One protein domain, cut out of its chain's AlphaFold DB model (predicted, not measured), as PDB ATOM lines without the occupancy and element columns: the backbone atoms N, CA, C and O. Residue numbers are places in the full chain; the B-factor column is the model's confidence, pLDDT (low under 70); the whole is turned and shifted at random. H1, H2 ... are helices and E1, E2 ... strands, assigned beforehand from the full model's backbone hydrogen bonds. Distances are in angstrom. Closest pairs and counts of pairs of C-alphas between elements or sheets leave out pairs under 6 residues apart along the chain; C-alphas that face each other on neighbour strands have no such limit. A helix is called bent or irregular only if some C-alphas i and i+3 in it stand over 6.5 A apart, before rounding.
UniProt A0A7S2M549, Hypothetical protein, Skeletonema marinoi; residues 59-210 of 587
ATOM      1  N   ASP A  59      16.613  12.117   7.718       73.50
ATOM      2  CA  ASP A  59      15.245  11.964   7.243       73.50
ATOM      3  C   ASP A  59      14.949  12.865   6.041       73.50
ATOM      4  O   ASP A  59      14.135  12.478   5.210       73.50
ATOM      5  N   ASP A  60      15.646  13.990   5.867       78.25
ATOM      6  CA  ASP A  60      15.579  14.787   4.633       78.25
ATOM      7  C   ASP A  60      16.240  14.050   3.475       78.25
ATOM      8  O   ASP A  60      15.625  13.891   2.427       78.25
ATOM      9  N   TYR A  61      17.444  13.503   3.675       80.06
ATOM     10  CA  TYR A  61      18.102  12.670   2.663       80.06
ATOM     11  C   TYR A  61      17.283  11.423   2.336       80.06
ATOM     12  O   TYR A  61      17.149  11.063   1.170       80.06
ATOM     13  N   ARG A  62      16.699  10.774   3.347       84.88
ATOM     14  CA  ARG A  62      15.795   9.638   3.158       84.88
ATOM     15  C   ARG A  62      14.550  10.064   2.388       84.88
ATOM     16  O   ARG A  62      14.178   9.373   1.449       84.88
ATOM     17  N   ARG A  63      13.897  11.171   2.754       87.25
ATOM     18  CA  ARG A  63      12.708  11.679   2.050       87.25
ATOM     19  C   ARG A  63      13.036  12.038   0.604       87.25
ATOM     20  O   ARG A  63      12.328  11.576  -0.283       87.25
ATOM     21  N   LYS A  64      14.140  12.752   0.376       87.12
ATOM     22  CA  LYS A  64      14.655  13.104  -0.953       87.12
ATOM     23  C   LYS A  64      14.944  11.855  -1.786       87.12
ATOM     24  O   LYS A  64      14.440  11.740  -2.893       87.12
ATOM     25  N   MET A  65      15.638  10.869  -1.218       91.00
ATOM     26  CA  MET A  65      15.914   9.582  -1.870       91.00
ATOM     27  C   MET A  65      14.636   8.800  -2.193       91.00
ATOM     28  O   MET A  65      14.522   8.241  -3.276       91.00
ATOM     29  N   LEU A  66      13.649   8.769  -1.290       91.12
ATOM     30  CA  LEU A  66      12.373   8.097  -1.556       91.12
ATOM     31  C   LEU A  66      11.511   8.848  -2.583       91.12
ATOM     32  O   LEU A  66      10.684   8.208  -3.233       91.12
ATOM     33  N   ALA A  67      11.673  10.165  -2.719       91.19
ATOM     34  CA  ALA A  67      10.997  10.981  -3.728       91.19
ATOM     35  C   ALA A  67      11.671  10.886  -5.109       91.19
ATOM     36  O   ALA A  67      10.999  10.985  -6.136       91.19
ATOM     37  N   ASP A  68      12.982  10.649  -5.141       89.88
ATOM     38  CA  ASP A  68      13.769  10.538  -6.362       89.88
ATOM     39  C   ASP A  68      13.382   9.283  -7.163       89.88
ATOM     40  O   ASP A  68      13.660   8.148  -6.781       89.88
ATOM     41  N   ARG A  69      12.740   9.461  -8.322       89.69
ATOM     42  CA  ARG A  69      12.320   8.340  -9.179       89.69
ATOM     43  C   ARG A  69      13.499   7.607  -9.826       89.69
ATOM     44  O   ARG A  69      13.333   6.456 -10.229       89.69
ATOM     45  N   SER A  70      14.683   8.216  -9.905       89.00
ATOM     46  CA  SER A  70      15.851   7.635 -10.580       89.00
ATOM     47  C   SER A  70      16.443   6.428  -9.839       89.00
ATOM     48  O   SER A  70      16.965   5.506 -10.486       89.00
ATOM     49  N   VAL A  71      16.293   6.377  -8.505       90.56
ATOM     50  CA  VAL A  71      16.754   5.255  -7.667       90.56
ATOM     51  C   VAL A  71      15.853   4.019  -7.774       90.56
ATOM     52  O   VAL A  71      16.285   2.918  -7.426       90.56
ATOM     53  N   TYR A  72      14.628   4.166  -8.288       93.12
ATOM     54  CA  TYR A  72      13.686   3.060  -8.465       93.12
ATOM     55  C   TYR A  72      14.019   2.230  -9.710       93.12
ATOM     56  O   TYR A  72      14.610   2.693 -10.692       93.12
ATOM     57  N   ILE A  73      13.618   0.962  -9.677       94.19
ATOM     58  CA  ILE A  73      13.658   0.064 -10.830       94.19
ATOM     59  C   ILE A  73      12.307   0.151 -11.537       94.19
ATOM     60  O   ILE A  73      11.262   0.200 -10.888       94.19
ATOM     61  N   GLY A  74      12.310   0.149 -12.872       92.56
ATOM     62  CA  GLY A  74      11.073   0.143 -13.651       92.56
ATOM     63  C   GLY A  74      10.156  -1.016 -13.246       92.56
ATOM     64  O   GLY A  74      10.614  -2.155 -13.109       92.56
ATOM     65  N   ASN A  75       8.864  -0.725 -13.069       90.38
ATOM     66  CA  ASN A  75       7.884  -1.654 -12.497       90.38
ATOM     67  C   ASN A  75       7.848  -3.009 -13.212       90.38
ATOM     68  O   ASN A  75       7.829  -4.039 -12.546       90.38
ATOM     69  N   LYS A  76       7.919  -3.027 -14.551       90.31
ATOM     70  CA  LYS A  76       7.915  -4.272 -15.332       90.31
ATOM     71  C   LYS A  76       9.081  -5.193 -14.956       90.31
ATOM     72  O   LYS A  76       8.869  -6.356 -14.624       90.31
ATOM     73  N   SER A  77      10.304  -4.660 -14.936       93.38
ATOM     74  CA  SER A  77      11.501  -5.425 -14.565       93.38
ATOM     75  C   SER A  77      11.478  -5.833 -13.095       93.38
ATOM     76  O   SER A  77      11.764  -6.984 -12.773       93.38
ATOM     77  N   TYR A  78      11.119  -4.906 -12.200       95.12
ATOM     78  CA  TYR A  78      11.060  -5.173 -10.764       95.12
ATOM     79  C   TYR A  78      10.074  -6.304 -10.449       95.12
ATOM     80  O   TYR A  78      10.464  -7.332  -9.893       95.12
ATOM     81  N   ASN A  79       8.819  -6.145 -10.874       93.88
ATOM     82  CA  ASN A  79       7.756  -7.103 -10.597       93.88
ATOM     83  C   ASN A  79       7.989  -8.432 -11.313       93.88
ATOM     84  O   ASN A  79       7.729  -9.477 -10.716       93.88
ATOM     85  N   GLY A  80       8.540  -8.406 -12.533       94.00
ATOM     86  CA  GLY A  80       8.853  -9.605 -13.307       94.00
ATOM     87  C   GLY A  80       9.833 -10.524 -12.580       94.00
ATOM     88  O   GLY A  80       9.542 -11.705 -12.393       94.00
ATOM     89  N   TYR A  81      10.953  -9.985 -12.087       96.81
ATOM     90  CA  TYR A  81      11.921 -10.780 -11.325       96.81
ATOM     91  C   TYR A  81      11.437 -11.157  -9.920       96.81
ATOM     92  O   TYR A  81      11.891 -12.158  -9.361       96.81
ATOM     93  N   LEU A  82      10.529 -10.375  -9.331       96.19
ATOM     94  CA  LEU A  82      10.001 -10.635  -7.990       96.19
ATOM     95  C   LEU A  82       9.180 -11.935  -7.920       96.19
ATOM     96  O   LEU A  82       9.129 -12.568  -6.859       96.19
ATOM     97  N   GLN A  83       8.607 -12.370  -9.053       95.69
ATOM     98  CA  GLN A  83       7.773 -13.576  -9.159       95.69
ATOM     99  C   GLN A  83       8.539 -14.905  -9.044       95.69
ATOM    100  O   GLN A  83       7.933 -15.973  -9.145       95.69
ATOM    101  N   ASP A  84       9.852 -14.868  -8.814       96.00
ATOM    102  CA  ASP A  84      10.694 -16.055  -8.695       96.00
ATOM    103  C   ASP A  84      10.211 -17.019  -7.597       96.00
ATOM    104  O   ASP A  84      10.402 -16.790  -6.395       96.00
ATOM    105  N   GLN A  85       9.624 -18.148  -7.987       93.88
ATOM    106  CA  GLN A  85       9.173 -19.162  -7.033       93.88
ATOM    107  C   GLN A  85      10.320 -19.981  -6.426       93.88
ATOM    108  O   GLN A  85      10.111 -20.678  -5.421       93.88
ATOM    109  N   GLY A  86      11.514 -19.869  -7.011       95.19
ATOM    110  CA  GLY A  86      12.709 -20.620  -6.669       95.19
ATOM    111  C   GLY A  86      12.628 -22.101  -7.024       95.19
ATOM    112  O   GLY A  86      11.556 -22.699  -7.121       95.19
ATOM    113  N   THR A  87      13.791 -22.721  -7.168       96.06
ATOM    114  CA  THR A  87      13.939 -24.166  -7.360       96.06
ATOM    115  C   THR A  87      14.378 -24.826  -6.061       96.06
ATOM    116  O   THR A  87      15.166 -24.267  -5.299       96.06
ATOM    117  N   ASN A  88      13.852 -26.016  -5.770       96.12
ATOM    118  CA  ASN A  88      14.242 -26.755  -4.570       96.12
ATOM    119  C   ASN A  88      15.718 -27.169  -4.649       96.12
ATOM    120  O   ASN A  88      16.193 -27.609  -5.697       96.12
ATOM    121  N   LEU A  89      16.427 -27.077  -3.524       93.25
ATOM    122  CA  LEU A  89      17.811 -27.536  -3.418       93.25
ATOM    123  C   LEU A  89      17.912 -29.045  -3.675       93.25
ATOM    124  O   LEU A  89      17.183 -29.838  -3.069       93.25
ATOM    125  N   SER A  90      18.883 -29.451  -4.492       94.06
ATOM    126  CA  SER A  90      19.228 -30.864  -4.664       94.06
ATOM    127  C   SER A  90      19.837 -31.449  -3.384       94.06
ATOM    128  O   SER A  90      20.361 -30.722  -2.535       94.06
ATOM    129  N   ALA A  91      19.820 -32.779  -3.239       93.25
ATOM    130  CA  ALA A  91      20.409 -33.455  -2.076       93.25
ATOM    131  C   ALA A  91      21.886 -33.065  -1.862       93.25
ATOM    132  O   ALA A  91      22.287 -32.748  -0.741       93.25
ATOM    133  N   ALA A  92      22.658 -32.976  -2.951       92.56
ATOM    134  CA  ALA A  92      24.049 -32.536  -2.918       92.56
ATOM    135  C   ALA A  92      24.192 -31.082  -2.433       92.56
ATOM    136  O   ALA A  92      25.067 -30.776  -1.625       92.56
ATOM    137  N   GLN A  93      23.320 -30.172  -2.876       92.62
ATOM    138  CA  GLN A  93      23.347 -28.771  -2.438       92.62
ATOM    139  C   GLN A  93      22.947 -28.626  -0.963       92.62
ATOM    140  O   GLN A  93      23.585 -27.868  -0.227       92.62
ATOM    141  N   LYS A  94      21.953 -29.396  -0.501       92.75
ATOM    142  CA  LYS A  94      21.579 -29.465   0.921       92.75
ATOM    143  C   LYS A  94      22.745 -29.957   1.776       92.75
ATOM    144  O   LYS A  94      23.012 -29.392   2.834       92.75
ATOM    145  N   GLU A  95      23.484 -30.966   1.318       92.06
ATOM    146  CA  GLU A  95      24.679 -31.450   2.018       92.06
ATOM    147  C   GLU A  95      25.788 -30.388   2.071       92.06
ATOM    148  O   GLU A  95      26.417 -30.185   3.112       92.06
ATOM    149  N   GLN A  96      25.994 -29.641   0.984       90.56
ATOM    150  CA  GLN A  96      26.957 -28.539   0.960       90.56
ATOM    151  C   GLN A  96      26.601 -27.424   1.955       90.56
ATOM    152  O   GLN A  96      27.502 -26.890   2.601       90.56
ATOM    153  N   LEU A  97      25.315 -27.101   2.124       89.62
ATOM    154  CA  LEU A  97      24.850 -26.133   3.127       89.62
ATOM    155  C   LEU A  97      24.968 -26.658   4.562       89.62
ATOM    156  O   LEU A  97      25.278 -25.886   5.469       89.62
ATOM    157  N   LYS A  98      24.790 -27.969   4.780       91.00
ATOM    158  CA  LYS A  98      25.078 -28.597   6.081       91.00
ATOM    159  C   LYS A  98      26.555 -28.446   6.455       91.00
ATOM    160  O   LYS A  98      26.854 -28.138   7.606       91.00
ATOM    161  N   LYS A  99      27.465 -28.613   5.485       93.00
ATOM    162  CA  LYS A  99      28.916 -28.421   5.674       93.00
ATOM    163  C   LYS A  99      29.289 -26.946   5.856       93.00
ATOM    164  O   LYS A  99      30.137 -26.630   6.683       93.00
ATOM    165  N   ASN A 100      28.657 -26.038   5.113       90.81
ATOM    166  CA  ASN A 100      28.880 -24.598   5.224       90.81
ATOM    167  C   ASN A 100      27.565 -23.818   5.100       90.81
ATOM    168  O   ASN A 100      27.091 -23.548   3.996       90.81
ATOM    169  N   LYS A 101      27.033 -23.372   6.244       87.06
ATOM    170  CA  LYS A 101      25.779 -22.602   6.321       87.06
ATOM    171  C   LYS A 101      25.819 -21.276   5.555       87.06
ATOM    172  O   LYS A 101      24.772 -20.768   5.177       87.06
ATOM    173  N   ASN A 102      27.010 -20.729   5.308       84.94
ATOM    174  CA  ASN A 102      27.203 -19.455   4.613       84.94
ATOM    175  C   ASN A 102      27.592 -19.643   3.140       84.94
ATOM    176  O   ASN A 102      28.086 -18.706   2.507       84.94
ATOM    177  N   LYS A 103      27.435 -20.855   2.588       88.44
ATOM    178  CA  LYS A 103      27.777 -21.117   1.193       88.44
ATOM    179  C   LYS A 103      26.919 -20.258   0.265       88.44
ATOM    180  O   LYS A 103      25.694 -20.282   0.324       88.44
ATOM    181  N   ARG A 104      27.588 -19.524  -0.625       88.44
ATOM    182  CA  ARG A 104      26.955 -18.764  -1.705       88.44
ATOM    183  C   ARG A 104      26.897 -19.629  -2.957       88.44
ATOM    184  O   ARG A 104      27.881 -20.288  -3.298       88.44
ATOM    185  N   PHE A 105      25.751 -19.623  -3.625       89.88
ATOM    186  CA  PHE A 105      25.575 -20.274  -4.919       89.88
ATOM    187  C   PHE A 105      25.747 -19.235  -6.022       89.88
ATOM    188  O   PHE A 105      25.223 -18.124  -5.942       89.88
ATOM    189  N   THR A 106      26.532 -19.580  -7.036       91.56
ATOM    190  CA  THR A 106      26.852 -18.670  -8.134       91.56
ATOM    191  C   THR A 106      25.579 -18.261  -8.868       91.56
ATOM    192  O   THR A 106      24.818 -19.118  -9.307       91.56
ATOM    193  N   LYS A 107      25.362 -16.947  -9.019       94.12
ATOM    194  CA  LYS A 107      24.206 -16.357  -9.719       94.12
ATOM    195  C   LYS A 107      22.830 -16.749  -9.153       94.12
ATOM    196  O   LYS A 107      21.834 -16.690  -9.868       94.12
ATOM    197  N   GLN A 108      22.766 -17.153  -7.885       95.62
ATOM    198  CA  GLN A 108      21.530 -17.596  -7.239       95.62
ATOM    199  C   GLN A 108      21.462 -17.098  -5.795       95.62
ATOM    200  O   GLN A 108      22.451 -17.133  -5.060       95.62
ATOM    201  N   ILE A 109      20.281 -16.667  -5.358       96.12
ATOM    202  CA  ILE A 109      20.023 -16.391  -3.943       96.12
ATOM    203  C   ILE A 109      19.549 -17.680  -3.288       96.12
ATOM    204  O   ILE A 109      18.572 -18.274  -3.724       96.12
ATOM    205  N   CYS A 110      20.235 -18.119  -2.237       94.31
ATOM    206  CA  CYS A 110      19.775 -19.230  -1.416       94.31
ATOM    207  C   CYS A 110      19.025 -18.685  -0.203       94.31
ATOM    208  O   CYS A 110      19.574 -17.881   0.557       94.31
ATOM    209  N   HIS A 111      17.778 -19.121  -0.046       93.81
ATOM    210  CA  HIS A 111      16.952 -18.801   1.108       93.81
ATOM    211  C   HIS A 111      16.003 -19.968   1.419       93.81
ATOM    212  O   HIS A 111      15.287 -20.453   0.538       93.81
ATOM    213  N   GLY A 112      16.016 -20.431   2.673       90.88
ATOM    214  CA  GLY A 112      15.329 -21.659   3.073       90.88
ATOM    215  C   GLY A 112      15.834 -22.867   2.279       90.88
ATOM    216  O   GLY A 112      17.039 -23.035   2.096       90.88
ATOM    217  N   ASP A 113      14.904 -23.673   1.767       92.69
ATOM    218  CA  ASP A 113      15.203 -24.868   0.967       92.69
ATOM    219  C   ASP A 113      15.263 -24.614  -0.554       92.69
ATOM    220  O   ASP A 113      15.220 -25.559  -1.350       92.69
ATOM    221  N   LYS A 114      15.349 -23.344  -0.972       95.62
ATOM    222  CA  LYS A 114      15.212 -22.933  -2.372       95.62
ATOM    223  C   LYS A 114      16.351 -22.043  -2.877       95.62
ATOM    224  O   LYS A 114      17.030 -21.353  -2.111       95.62
ATOM    225  N   LEU A 115      16.524 -22.058  -4.199       96.50
ATOM    226  CA  LEU A 115      17.441 -21.227  -4.973       96.50
ATOM    227  C   LEU A 115      16.660 -20.318  -5.922       96.50
ATOM    228  O   LEU A 115      15.820 -20.791  -6.679       96.50
ATOM    229  N   TYR A 116      16.973 -19.026  -5.903       97.75
ATOM    230  CA  TYR A 116      16.243 -17.983  -6.624       97.75
ATOM    231  C   TYR A 116      17.173 -17.258  -7.618       97.75
ATOM    232  O   TYR A 116      17.937 -16.369  -7.211       97.75
ATOM    233  N   PRO A 117      17.205 -17.669  -8.901       97.19
ATOM    234  CA  PRO A 117      18.041 -17.040  -9.925       97.19
ATOM    235  C   PRO A 117      17.519 -15.670 -10.389       97.19
ATOM    236  O   PRO A 117      18.322 -14.781 -10.667       97.19
ATOM    237  N   GLN A 118      16.206 -15.457 -10.452       97.62
ATOM    238  CA  GLN A 118      15.636 -14.166 -10.852       97.62
ATOM    239  C   GLN A 118      15.743 -13.148  -9.712       97.62
ATOM    240  O   GLN A 118      16.106 -12.001  -9.965       97.62
ATOM    241  N   LEU A 119      15.588 -13.566  -8.446       97.75
ATOM    242  CA  LEU A 119      15.896 -12.669  -7.318       97.75
ATOM    243  C   LEU A 119      17.368 -12.243  -7.299       97.75
ATOM    244  O   LEU A 119      17.681 -11.133  -6.876       97.75
ATOM    245  N   TYR A 120      18.282 -13.097  -7.770       97.69
ATOM    246  CA  TYR A 120      19.685 -12.712  -7.926       97.69
ATOM    247  C   TYR A 120      19.854 -11.610  -8.981       97.69
ATOM    248  O   TYR A 120      20.622 -10.669  -8.770       97.69
ATOM    249  N   GLN A 121      19.135 -11.706 -10.104       97.62
ATOM    250  CA  GLN A 121      19.142 -10.675 -11.146       97.62
ATOM    251  C   GLN A 121      18.548  -9.361 -10.629       97.62
ATOM    252  O   GLN A 121      19.178  -8.315 -10.782       97.62
ATOM    253  N   LEU A 122      17.418  -9.424  -9.920       97.69
ATOM    254  CA  LEU A 122      16.818  -8.261  -9.270       97.69
ATOM    255  C   LEU A 122      17.788  -7.595  -8.290       97.69
ATOM    256  O   LEU A 122      18.017  -6.391  -8.355       97.69
ATOM    257  N   ALA A 123      18.430  -8.387  -7.431       97.12
ATOM    258  CA  ALA A 123      19.419  -7.885  -6.487       97.12
ATOM    259  C   ALA A 123      20.635  -7.246  -7.181       97.12
ATOM    260  O   ALA A 123      21.183  -6.265  -6.681       97.12
ATOM    261  N   CYS A 124      21.042  -7.753  -8.350       96.12
ATOM    262  CA  CYS A 124      22.070  -7.110  -9.169       96.12
ATOM    263  C   CYS A 124      21.616  -5.751  -9.712       96.12
ATOM    264  O   CYS A 124      22.420  -4.824  -9.707       96.12
ATOM    265  N   LEU A 125      20.369  -5.625 -10.173       95.94
ATOM    266  CA  LEU A 125      19.831  -4.353 -10.667       95.94
ATOM    267  C   LEU A 125      19.736  -3.314  -9.551       95.94
ATOM    268  O   LEU A 125      20.150  -2.176  -9.746       95.94
ATOM    269  N   ILE A 126      19.270  -3.724  -8.370       94.88
ATOM    270  CA  ILE A 126      19.223  -2.855  -7.188       94.88
ATOM    271  C   ILE A 126      20.628  -2.394  -6.818       94.88
ATOM    272  O   ILE A 126      20.848  -1.208  -6.613       94.88
ATOM    273  N   TYR A 127      21.594  -3.316  -6.788       94.69
ATOM    274  CA  TYR A 127      22.986  -2.967  -6.527       94.69
ATOM    275  C   TYR A 127      23.506  -1.928  -7.529       94.69
ATOM    276  O   TYR A 127      24.080  -0.933  -7.110       94.69
ATOM    277  N   ILE A 128      23.249  -2.112  -8.830       93.31
ATOM    278  CA  ILE A 128      23.653  -1.151  -9.868       93.31
ATOM    279  C   ILE A 128      23.013   0.220  -9.628       93.31
ATOM    280  O   ILE A 128      23.706   1.227  -9.732       93.31
ATOM    281  N   LYS A 129      21.720   0.268  -9.277       92.25
ATOM    282  CA  LYS A 129      21.033   1.518  -8.922       92.25
ATOM    283  C   LYS A 129      21.678   2.193  -7.709       92.25
ATOM    284  O   LYS A 129      21.946   3.387  -7.746       92.25
ATOM    285  N   MET A 130      21.986   1.427  -6.667       90.69
ATOM    286  CA  MET A 130      22.608   1.936  -5.443       90.69
ATOM    287  C   MET A 130      24.053   2.408  -5.635       90.69
ATOM    288  O   MET A 130      24.487   3.306  -4.926       90.69
ATOM    289  N   THR A 131      24.808   1.819  -6.562       90.00
ATOM    290  CA  THR A 131      26.207   2.202  -6.822       90.00
ATOM    291  C   THR A 131      26.374   3.133  -8.016       90.00
ATOM    292  O   THR A 131      27.502   3.394  -8.420       90.00
ATOM    293  N   ASN A 132      25.285   3.590  -8.634       88.00
ATOM    294  CA  ASN A 132      25.359   4.494  -9.772       88.00
ATOM    295  C   ASN A 132      25.927   5.855  -9.335       88.00
ATOM    296  O   ASN A 132      25.453   6.422  -8.353       88.00
ATOM    297  N   GLU A 133      26.907   6.384 -10.065       78.12
ATOM    298  CA  GLU A 133      27.601   7.630  -9.710       78.12
ATOM    299  C   GLU A 133      26.680   8.856  -9.699       78.12
ATOM    300  O   GLU A 133      26.860   9.749  -8.876       78.12
ATOM    301  N   SER A 134      25.656   8.887 -10.554       76.56
ATOM    302  CA  SER A 134      24.787  10.056 -10.702       76.56
ATOM    303  C   SER A 134      23.781  10.217  -9.559       76.56
ATOM    304  O   SER A 134      23.463  11.342  -9.201       76.56
ATOM    305  N   TYR A 135      23.288   9.122  -8.970       78.50
ATOM    306  CA  TYR A 135      22.235   9.160  -7.935       78.50
ATOM    307  C   TYR A 135      22.499   8.205  -6.767       78.50
ATOM    308  O   TYR A 135      22.374   8.580  -5.603       78.50
ATOM    309  N   GLY A 136      22.918   6.969  -7.043       74.06
ATOM    310  CA  GLY A 136      23.167   5.957  -6.017       74.06
ATOM    311  C   GLY A 136      24.269   6.358  -5.036       74.06
ATOM    312  O   GLY A 136      24.084   6.252  -3.823       74.06
ATOM    313  N   ALA A 137      25.377   6.897  -5.546       76.88
ATOM    314  CA  ALA A 137      26.515   7.338  -4.746       76.88
ATOM    315  C   ALA A 137      26.169   8.482  -3.778       76.88
ATOM    316  O   ALA A 137      26.783   8.577  -2.717       76.88
ATOM    317  N   GLN A 138      25.164   9.304  -4.102       81.12
ATOM    318  CA  GLN A 138      24.715  10.395  -3.234       81.12
ATOM    319  C   GLN A 138      24.013   9.865  -1.979       81.12
ATOM    320  O   GLN A 138      24.220  10.379  -0.881       81.12
ATOM    321  N   TYR A 139      23.197   8.818  -2.127       85.62
ATOM    322  CA  TYR A 139      22.365   8.311  -1.036       85.62
ATOM    323  C   TYR A 139      22.957   7.092  -0.325       85.62
ATOM    324  O   TYR A 139      22.744   6.942   0.875       85.62
ATOM    325  N   PHE A 140      23.698   6.226  -1.025       87.69
ATOM    326  CA  PHE A 140      24.171   4.923  -0.541       87.69
ATOM    327  C   PHE A 140      25.702   4.833  -0.442       87.69
ATOM    328  O   PHE A 140      26.332   3.913  -0.980       87.69
ATOM    329  N   THR A 141      26.309   5.769   0.291       83.19
ATOM    330  CA  THR A 141      27.774   5.937   0.382       83.19
ATOM    331  C   THR A 141      28.518   4.761   1.023       83.19
ATOM    332  O   THR A 141      29.732   4.640   0.871       83.19
ATOM    333  N   ARG A 142      27.819   3.866   1.736       82.50
ATOM    334  CA  ARG A 142      28.424   2.729   2.456       82.50
ATOM    335  C   ARG A 142      28.256   1.396   1.728       82.50
ATOM    336  O   ARG A 142      28.534   0.338   2.304       82.50
ATOM    337  N   THR A 143      27.764   1.409   0.493       81.44
ATOM    338  CA  THR A 143      27.608   0.183  -0.296       81.44
ATOM    339  C   THR A 143      28.977  -0.448  -0.551       81.44
ATOM    340  O   THR A 143      29.939   0.228  -0.908       81.44
ATOM    341  N   THR A 144      29.106  -1.762  -0.348       78.31
ATOM    342  CA  THR A 144      30.394  -2.440  -0.542       78.31
ATOM    343  C   THR A 144      30.792  -2.427  -2.015       78.31
ATOM    344  O   THR A 144      29.990  -2.847  -2.844       78.31
ATOM    345  N   SER A 145      32.050  -2.100  -2.330       75.25
ATOM    346  CA  SER A 145      32.584  -2.164  -3.705       75.25
ATOM    347  C   SER A 145      32.510  -3.568  -4.321       75.25
ATOM    348  O   SER A 145      32.445  -3.740  -5.537       75.25
ATOM    349  N   THR A 146      32.509  -4.607  -3.483       85.56
ATOM    350  CA  THR A 146      32.379  -5.992  -3.935       85.56
ATOM    351  C   THR A 146      30.914  -6.362  -4.161       85.56
ATOM    352  O   THR A 146      30.190  -6.668  -3.212       85.56
ATOM    353  N   LYS A 147      30.508  -6.466  -5.431       87.50
ATOM    354  CA  LYS A 147      29.148  -6.850  -5.853       87.50
ATOM    355  C   LYS A 147      28.575  -8.055  -5.100       87.50
ATOM    356  O   LYS A 147      27.445  -8.014  -4.625       87.50
ATOM    357  N   SER A 148      29.345  -9.133  -4.943       83.50
ATOM    358  CA  SER A 148      28.857 -10.355  -4.283       83.50
ATOM    359  C   SER A 148      28.526 -10.154  -2.797       83.50
ATOM    360  O   SER A 148      27.666 -10.854  -2.263       83.50
ATOM    361  N   ASN A 149      29.171  -9.199  -2.120       87.69
ATOM    362  CA  ASN A 149      28.917  -8.914  -0.710       87.69
ATOM    363  C   ASN A 149      27.635  -8.113  -0.483       87.69
ATOM    364  O   ASN A 149      27.054  -8.260   0.586       87.69
ATOM    365  N   ALA A 150      27.169  -7.353  -1.474       91.25
ATOM    366  CA  ALA A 150      25.908  -6.618  -1.407       91.25
ATOM    367  C   ALA A 150      24.732  -7.402  -2.016       91.25
ATOM    368  O   ALA A 150      23.665  -7.487  -1.411       91.25
ATOM    369  N   VAL A 151      24.931  -8.050  -3.171       95.50
ATOM    370  CA  VAL A 151      23.857  -8.734  -3.917       95.50
ATOM    371  C   VAL A 151      23.201  -9.856  -3.109       95.50
ATOM    372  O   VAL A 151      21.980  -9.987  -3.125       95.50
ATOM    373  N   HIS A 152      23.975 -10.664  -2.378       93.94
ATOM    374  CA  HIS A 152      23.390 -11.757  -1.594       93.94
ATOM    375  C   HIS A 152      22.522 -11.259  -0.425       93.94
ATOM    376  O   HIS A 152      21.395 -11.738  -0.317       93.94
ATOM    377  N   PRO A 153      22.971 -10.302   0.416       94.31
ATOM    378  CA  PRO A 153      22.106  -9.668   1.411       94.31
ATOM    379  C   PRO A 153      20.857  -9.002   0.826       94.31
ATOM    380  O   PRO A 153      19.773  -9.217   1.360       94.31
ATOM    381  N   ILE A 154      20.980  -8.264  -0.288       96.38
ATOM    382  CA  ILE A 154      19.831  -7.655  -0.986       96.38
ATOM    383  C   ILE A 154      18.821  -8.739  -1.375       96.38
ATOM    384  O   ILE A 154      17.646  -8.664  -1.026       96.38
ATOM    385  N   GLY A 155      19.282  -9.788  -2.057       96.50
ATOM    386  CA  GLY A 155      18.415 -10.873  -2.502       96.50
ATOM    387  C   GLY A 155      17.778 -11.652  -1.350       96.50
ATOM    388  O   GLY A 155      16.611 -12.024  -1.439       96.50
ATOM    389  N   GLN A 156      18.512 -11.876  -0.256       95.25
ATOM    390  CA  GLN A 156      17.966 -12.502   0.953       95.25
ATOM    391  C   GLN A 156      16.898 -11.631   1.612       95.25
ATOM    392  O   GLN A 156      15.869 -12.155   2.026       95.25
ATOM    393  N   PHE A 157      17.107 -10.314   1.677       96.75
ATOM    394  CA  PHE A 157      16.094  -9.389   2.177       96.75
ATOM    395  C   PHE A 157      14.807  -9.479   1.350       96.75
ATOM    396  O   PHE A 157      13.730  -9.630   1.922       96.75
ATOM    397  N   ILE A 158      14.911  -9.467   0.018       97.50
ATOM    398  CA  ILE A 158      13.748  -9.572  -0.875       97.50
ATOM    399  C   ILE A 158      13.034 -10.914  -0.685       97.50
ATOM    400  O   ILE A 158      11.814 -10.948  -0.555       97.50
ATOM    401  N   ALA A 159      13.784 -12.018  -0.619       96.44
ATOM    402  CA  ALA A 159      13.214 -13.345  -0.403       96.44
ATOM    403  C   ALA A 159      12.455 -13.453   0.933       96.44
ATOM    404  O   ALA A 159      11.422 -14.117   0.974       96.44
ATOM    405  N   ASN A 160      12.951 -12.791   1.986       95.94
ATOM    406  CA  ASN A 160      12.350 -12.788   3.323       95.94
ATOM    407  C   ASN A 160      11.098 -11.910   3.429       95.94
ATOM    408  O   ASN A 160      10.197 -12.249   4.189       95.94
ATOM    409  N   ASN A 161      11.084 -10.759   2.750       96.38
ATOM    410  CA  ASN A 161      10.090  -9.707   2.994       96.38
ATOM    411  C   ASN A 161       9.020  -9.605   1.910       96.38
ATOM    412  O   ASN A 161       8.013  -8.938   2.123       96.38
ATOM    413  N   ARG A 162       9.199 -10.252   0.752       94.75
ATOM    414  CA  ARG A 162       8.135 -10.294  -0.251       94.75
ATOM    415  C   ARG A 162       6.910 -11.030   0.289       94.75
ATOM    416  O   ARG A 162       7.004 -12.116   0.862       94.75
ATOM    417  N   ILE A 163       5.754 -10.447   0.041       94.12
ATOM    418  CA  ILE A 163       4.452 -10.952   0.442       94.12
ATOM    419  C   ILE A 163       3.959 -11.876  -0.665       94.12
ATOM    420  O   ILE A 163       3.924 -11.497  -1.835       94.12
ATOM    421  N   LYS A 164       3.598 -13.108  -0.307       94.50
ATOM    422  CA  LYS A 164       2.972 -14.061  -1.224       94.50
ATOM    423  C   LYS A 164       1.459 -13.888  -1.141       94.50
ATOM    424  O   LYS A 164       0.874 -14.253  -0.127       94.50
ATOM    425  N   VAL A 165       0.841 -13.397  -2.206       93.94
ATOM    426  CA  VAL A 165      -0.608 -13.192  -2.283       93.94
ATOM    427  C   VAL A 165      -1.203 -14.250  -3.216       93.94
ATOM    428  O   VAL A 165      -0.839 -14.287  -4.394       93.94
ATOM    429  N   PRO A 166      -2.059 -15.163  -2.732       93.75
ATOM    430  CA  PRO A 166      -2.793 -16.076  -3.601       93.75
ATOM    431  C   PRO A 166      -3.952 -15.348  -4.294       93.75
ATOM    432  O   PRO A 166      -4.493 -14.381  -3.764       93.75
ATOM    433  N   ARG A 167      -4.378 -15.847  -5.459       89.94
ATOM    434  CA  ARG A 167      -5.452 -15.262  -6.284       89.94
ATOM    435  C   ARG A 167      -6.745 -15.024  -5.512       89.94
ATOM    436  O   ARG A 167      -7.400 -14.005  -5.710       89.94
ATOM    437  N   GLY A 168      -7.079 -15.947  -4.609       89.88
ATOM    438  CA  GLY A 168      -8.242 -15.835  -3.733       89.88
ATOM    439  C   GLY A 168      -8.244 -14.558  -2.893       89.88
ATOM    440  O   GLY A 168      -9.311 -14.005  -2.676       89.88
ATOM    441  N   ASP A 169      -7.077 -14.028  -2.525       91.25
ATOM    442  CA  ASP A 169      -6.948 -12.900  -1.598       91.25
ATOM    443  C   ASP A 169      -6.715 -11.555  -2.308       91.25
ATOM    444  O   ASP A 169      -6.626 -10.519  -1.648       91.25
ATOM    445  N   PHE A 170      -6.649 -11.523  -3.646       89.88
ATOM    446  CA  PHE A 170      -6.333 -10.306  -4.415       89.88
ATOM    447  C   PHE A 170      -7.257  -9.123  -4.097       89.88
ATOM    448  O   PHE A 170      -6.805  -7.981  -4.027       89.88
ATOM    449  N   HIS A 171      -8.537  -9.399  -3.857       83.12
ATOM    450  CA  HIS A 171      -9.556  -8.392  -3.560       83.12
ATOM    451  C   HIS A 171      -9.434  -7.787  -2.149       83.12
ATOM    452  O   HIS A 171      -9.988  -6.724  -1.890       83.12
ATOM    453  N   THR A 172      -8.711  -8.443  -1.237       85.50
ATOM    454  CA  THR A 172      -8.520  -7.965   0.144       85.50
ATOM    455  C   THR A 172      -7.327  -7.018   0.284       85.50
ATOM    456  O   THR A 172      -7.217  -6.293   1.274       85.50
ATOM    457  N   HIS A 173      -6.429  -6.990  -0.705       83.75
ATOM    458  CA  HIS A 173      -5.186  -6.237  -0.618       83.75
ATOM    459  C   HIS A 173      -5.376  -4.791  -1.103       83.75
ATOM    460  O   HIS A 173      -5.600  -4.545  -2.284       83.75
ATOM    461  N   GLN A 174      -5.244  -3.811  -0.206       82.50
ATOM    462  CA  GLN A 174      -5.568  -2.402  -0.495       82.50
ATOM    463  C   GLN A 174      -4.427  -1.567  -1.109       82.50
ATOM    464  O   GLN A 174      -4.581  -0.365  -1.287       82.50
ATOM    465  N   SER A 175      -3.268  -2.159  -1.420       85.44
ATOM    466  CA  SER A 175      -2.144  -1.386  -1.975       85.44
ATOM    467  C   SER A 175      -2.439  -0.966  -3.417       85.44
ATOM    468  O   SER A 175      -2.655  -1.823  -4.271       85.44
ATOM    469  N   GLU A 176      -2.392   0.336  -3.705       84.56
ATOM    470  CA  GLU A 176      -2.584   0.874  -5.060       84.56
ATOM    471  C   GLU A 176      -1.569   0.306  -6.060       84.56
ATOM    472  O   GLU A 176      -1.933  -0.061  -7.176       84.56
ATOM    473  N   GLU A 177      -0.304   0.161  -5.649       84.38
ATOM    474  CA  GLU A 177       0.748  -0.427  -6.488       84.38
ATOM    475  C   GLU A 177       0.451  -1.897  -6.816       84.38
ATOM    476  O   GLU A 177       0.712  -2.356  -7.929       84.38
ATOM    477  N   PHE A 178      -0.118  -2.638  -5.859       88.19
ATOM    478  CA  PHE A 178      -0.532  -4.021  -6.080       88.19
ATOM    479  C   PHE A 178      -1.751  -4.096  -7.008       88.19
ATOM    480  O   PHE A 178      -1.773  -4.906  -7.930       88.19
ATOM    481  N   GLN A 179      -2.736  -3.214  -6.831       86.81
ATOM    482  CA  GLN A 179      -3.900  -3.145  -7.720       86.81
ATOM    483  C   GLN A 179      -3.511  -2.752  -9.151       86.81
ATOM    484  O   GLN A 179      -4.080  -3.269 -10.110       86.81
ATOM    485  N   ALA A 180      -2.511  -1.882  -9.323       86.12
ATOM    486  CA  ALA A 180      -1.947  -1.568 -10.633       86.12
ATOM    487  C   ALA A 180      -1.262  -2.787 -11.273       86.12
ATOM    488  O   ALA A 180      -1.422  -3.010 -12.471       86.12
ATOM    489  N   LEU A 181      -0.564  -3.608 -10.479       87.50
ATOM    490  CA  LEU A 181       0.058  -4.850 -10.949       87.50
ATOM    491  C   LEU A 181      -0.970  -5.869 -11.463       87.50
ATOM    492  O   LEU A 181      -0.706  -6.557 -12.442       87.50
ATOM    493  N   LEU A 182      -2.147  -5.957 -10.839       87.81
ATOM    494  CA  LEU A 182      -3.216  -6.872 -11.269       87.81
ATOM    495  C   LEU A 182      -3.855  -6.493 -12.611       87.81
ATOM    496  O   LEU A 182      -4.478  -7.342 -13.247       87.81
ATOM    497  N   LYS A 183      -3.730  -5.229 -13.026       86.31
ATOM    498  CA  LYS A 183      -4.228  -4.744 -14.321       86.31
ATOM    499  C   LYS A 183      -3.287  -5.081 -15.480       86.31
ATOM    500  O   LYS A 183      -3.679  -4.904 -16.626       86.31
ATOM    501  N   ASP A 184      -2.067  -5.521 -15.187       88.00
ATOM    502  CA  ASP A 184      -1.085  -5.922 -16.188       88.00
ATOM    503  C   ASP A 184      -1.387  -7.354 -16.671       88.00
ATOM    504  O   ASP A 184      -1.551  -8.287 -15.873       88.00
ATOM    505  N   ASP A 185      -1.471  -7.522 -17.992       87.12
ATOM    506  CA  ASP A 185      -1.809  -8.787 -18.648       87.12
ATOM    507  C   ASP A 185      -0.840  -9.918 -18.258       87.12
ATOM    508  O   ASP A 185      -1.261 -11.072 -18.140       87.12
ATOM    509  N   ASP A 186       0.419  -9.593 -17.930       87.38
ATOM    510  CA  ASP A 186       1.440 -10.556 -17.488       87.38
ATOM    511  C   ASP A 186       1.089 -11.254 -16.146       87.38
ATOM    512  O   ASP A 186       1.765 -12.211 -15.731       87.38
ATOM    513  N   TYR A 187       0.065 -10.778 -15.424       88.00
ATOM    514  CA  TYR A 187      -0.320 -11.257 -14.087       88.00
ATOM    515  C   TYR A 187      -1.775 -11.717 -13.976       88.00
ATOM    516  O   TYR A 187      -2.130 -12.347 -12.976       88.00
ATOM    517  N   LYS A 188      -2.593 -11.482 -15.005       82.88
ATOM    518  CA  LYS A 188      -4.034 -11.769 -15.011       82.88
ATOM    519  C   LYS A 188      -4.378 -13.230 -14.707       82.88
ATOM    520  O   LYS A 188      -5.367 -13.500 -14.022       82.88
ATOM    521  N   ASP A 189      -3.539 -14.165 -15.144       86.06
ATOM    522  CA  ASP A 189      -3.769 -15.613 -15.020       86.06
ATOM    523  C   ASP A 189      -2.879 -16.293 -13.971       86.06
ATOM    524  O   ASP A 189      -2.833 -17.517 -13.877       86.06
ATOM    525  N   LYS A 190      -2.168 -15.521 -13.141       89.06
ATOM    526  CA  LYS A 190      -1.326 -16.101 -12.086       89.06
ATOM    527  C   LYS A 190      -2.157 -16.476 -10.860       89.06
ATOM    528  O   LYS A 190      -2.937 -15.678 -10.347       89.06
ATOM    529  N   ASP A 191      -1.936 -17.688 -10.352       91.19
ATOM    530  CA  ASP A 191      -2.558 -18.176  -9.111       91.19
ATOM    531  C   ASP A 191      -1.960 -17.542  -7.854       91.19
ATOM    532  O   ASP A 191      -2.579 -17.517  -6.790       91.19
ATOM    533  N   VAL A 192      -0.720 -17.069  -7.954       93.50
ATOM    534  CA  VAL A 192       0.029 -16.460  -6.860       93.50
ATOM    535  C   VAL A 192       0.879 -15.336  -7.424       93.50
ATOM    536  O   VAL A 192       1.593 -15.533  -8.408       93.50
ATOM    537  N   ILE A 193       0.860 -14.195  -6.743       94.56
ATOM    538  CA  ILE A 193       1.718 -13.051  -7.036       94.56
ATOM    539  C   ILE A 193       2.559 -12.739  -5.804       94.56
ATOM    540  O   ILE A 193       2.076 -12.759  -4.672       94.56
ATOM    541  N   TYR A 194       3.839 -12.464  -6.026       95.00
ATOM    542  CA  TYR A 194       4.726 -11.923  -5.007       95.00
ATOM    543  C   TYR A 194       4.770 -10.404  -5.123       95.00
ATOM    544  O   TYR A 194       4.975  -9.875  -6.216       95.00
ATOM    545  N   TYR A 195       4.605  -9.721  -3.995       93.88
ATOM    546  CA  TYR A 195       4.572  -8.267  -3.911       93.88
ATOM    547  C   TYR A 195       5.514  -7.757  -2.816       93.88
ATOM    548  O   TYR A 195       5.624  -8.350  -1.747       93.88
ATOM    549  N   LEU A 196       6.230  -6.673  -3.101       95.06
ATOM    550  CA  LEU A 196       7.108  -5.978  -2.164       95.06
ATOM    551  C   LEU A 196       7.196  -4.518  -2.624       95.06
ATOM    552  O   LEU A 196       7.715  -4.284  -3.717       95.06
ATOM    553  N   PRO A 197       6.714  -3.538  -1.846       93.81
ATOM    554  CA  PRO A 197       6.853  -2.137  -2.221       93.81
ATOM    555  C   PRO A 197       8.334  -1.748  -2.343       93.81
ATOM    556  O   PRO A 197       9.126  -1.928  -1.411       93.81
ATOM    557  N   GLN A 198       8.724  -1.153  -3.477       94.31
ATOM    558  CA  GLN A 198      10.110  -0.702  -3.679       94.31
ATOM    559  C   GLN A 198      10.531   0.331  -2.628       94.31
ATOM    560  O   GLN A 198      11.677   0.327  -2.181       94.31
ATOM    561  N   ARG A 199       9.590   1.175  -2.189       93.56
ATOM    562  CA  ARG A 199       9.816   2.206  -1.170       93.56
ATOM    563  C   ARG A 199      10.268   1.613   0.168       93.56
ATOM    564  O   ARG A 199      11.201   2.126   0.783       93.56
ATOM    565  N   GLU A 200       9.650   0.517   0.609       93.06
ATOM    566  CA  GLU A 200      10.017  -0.171   1.856       93.06
ATOM    567  C   GLU A 200      11.416  -0.782   1.767       93.06
ATOM    568  O   GLU A 200      12.240  -0.638   2.675       93.06
ATOM    569  N   MET A 201      11.704  -1.417   0.633       94.94
ATOM    570  CA  MET A 201      13.002  -2.009   0.346       94.94
ATOM    571  C   MET A 201      14.118  -0.953   0.323       94.94
ATOM    572  O   MET A 201      15.139  -1.121   0.993       94.94
ATOM    573  N   LEU A 202      13.924   0.154  -0.403       93.88
ATOM    574  CA  LEU A 202      14.881   1.261  -0.462       93.88
ATOM    575  C   LEU A 202      15.100   1.884   0.919       93.88
ATOM    576  O   LEU A 202      16.242   2.138   1.298       93.88
ATOM    577  N   ASN A 203      14.040   2.052   1.713       91.88
ATOM    578  CA  ASN A 203      14.153   2.559   3.077       91.88
ATOM    579  C   ASN A 203      15.015   1.643   3.971       91.88
ATOM    580  O   ASN A 203      15.878   2.121   4.715       91.88
ATOM    581  N   HIS A 204      14.836   0.322   3.864       93.00
ATOM    582  CA  HIS A 204      15.670  -0.647   4.578       93.00
ATOM    583  C   HIS A 204      17.143  -0.575   4.143       93.00
ATOM    584  O   HIS A 204      18.055  -0.547   4.979       93.00
ATOM    585  N   PHE A 205      17.390  -0.514   2.834       92.69
ATOM    586  CA  PHE A 205      18.743  -0.425   2.294       92.69
ATOM    587  C   PHE A 205      19.419   0.898   2.629       92.69
ATOM    588  O   PHE A 205      20.615   0.894   2.906       92.69
ATOM    589  N   PHE A 206      18.677   2.001   2.720       90.25
ATOM    590  CA  PHE A 206      19.216   3.282   3.165       90.25
ATOM    591  C   PHE A 206      19.639   3.218   4.639       90.25
ATOM    592  O   PHE A 206      20.721   3.666   4.996       90.25
ATOM    593  N   GLY A 207      18.867   2.554   5.504       86.12
ATOM    594  CA  GLY A 207      19.301   2.312   6.887       86.12
ATOM    595  C   GLY A 207      20.578   1.461   6.999       86.12
ATOM    596  O   GLY A 207      21.338   1.602   7.956       86.12
ATOM    597  N   THR A 208      20.828   0.585   6.022       87.88
ATOM    598  CA  THR A 208      21.962  -0.354   6.042       87.88
ATOM    599  C   THR A 208      23.220   0.224   5.385       87.88
ATOM    600  O   THR A 208      24.318   0.099   5.932       87.88
ATOM    601  N   TRP A 209      23.061   0.858   4.224       89.56
ATOM    602  CA  TRP A 209      24.139   1.312   3.341       89.56
ATOM    603  C   TRP A 209      24.061   2.798   2.971       89.56
ATOM    604  O   TRP A 209      24.880   3.266   2.182       89.56
ATOM    605  N   GLY A 210      23.091   3.528   3.522       86.00
ATOM    606  CA  GLY A 210      22.916   4.959   3.294       86.00
ATOM    607  C   GLY A 210      24.041   5.814   3.876       86.00
ATOM    608  O   GLY A 210      24.978   5.293   4.486       86.00
TER     609      GLY A 210
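What this domain is: This is residues 59 to 210 of the 587 residues of the protein "Hypothetical protein" of Skeletonema marinoi (UniProt A0A7S2M549). Two crossed helices, H4 and H6, make the core of a flat model; from it a short two-stranded ribbon, E3 and E4, leads out to H7, while H8 lies near E4. Along the longest axis H1 and H5 lie toward one end and H3 at the other, past the hairpin E1-E2; H2 packs on H4, and H9 lies near H4. The printed part has 152 residues, with nine named helices and four named strands in the order H1 H2 H3 E1 E2 H4 H5 H6 E3 H7 H8 E4 H9; both two-stranded sheets are antiparallel. It is mostly helix and compact, with a radius of gyration of the C-alphas of 16.4 A and spans of 48 by 42 by 21 A.

Where its parts are: Find C-alpha 163 at (4.452, -10.952, 0.442), where E3, residues 163 to 166, begins; its neighbour is E4, residues 192 to 195. Between them look for H7, residues 167 to 172, irregular with C-alphas 168 and 171 7.6 A apart, and H8, residues 176 to 182. Before E3 runs H6, residues 147 to 161, 21.2 A, neither bent nor irregular, but only just: C-alphas 149 and 152 are 6.3 A apart. Earlier come H4, residues 117 to 130, 20.0 A, and H5, residues 136 to 139. H1, residues 59 to 67, starts at C-alpha 59 (15.245, 11.964, 7.243); then follow H2, 75 to 82, H3, 91 to 99, E1, 109 to 111, and E2, 114 to 116. H9, residues 198 to 209, 15.8 A, ends at C-alpha 209 (24.139, 1.312, 3.341).

How they stand to each other: Start at E3 and E4, where N 163 and O 195 are 2.8 A apart, within hydrogen-bond range. The closest C-alphas of H2 and E4 are Leu 82 and Tyr 194, 6.2 A; those of H8 and E4 are Phe 178 and Tyr 195, 7.0 A. H4 is the hub. It touches H6, closest C-alphas Ala 123 and Gly 155, 5.1 A, at a steep tilt of 65 degrees, opposite ways. With residues 118 to 122 alone it touches H2, closest C-alphas Tyr 81 and Gln 118, 5.0 A; H4 and H5 touch only at the corner, closest C-alphas Met 130 and Gly 136, 4.1 A. H1 touches H9, closest C-alphas Leu 66 and Arg 199, 6.4 A. In the hairpin E1 and E2, N 116 and O 109 are 2.8 A apart; residues 87 to 88 pair antiparallel with 114 to 115 of E2. H3 touches no helix. Every O i to N i+4 pair is within hydrogen-bond range in H1, H2, H3, H4, H8 and H9, against 9 of 11 in H6 and 0 of 2 in H7, where 2 of 3 O i to N i+3 pairs are; H5 is too short for an O i to N i+4 pair.

The domain as a whole: The two C-alphas farthest apart are those of Asp 60 and Ala 91, 48.9 A. The printed part has no cut and no long link. Its mean pLDDT is 90.5, and no printed residue is under 70.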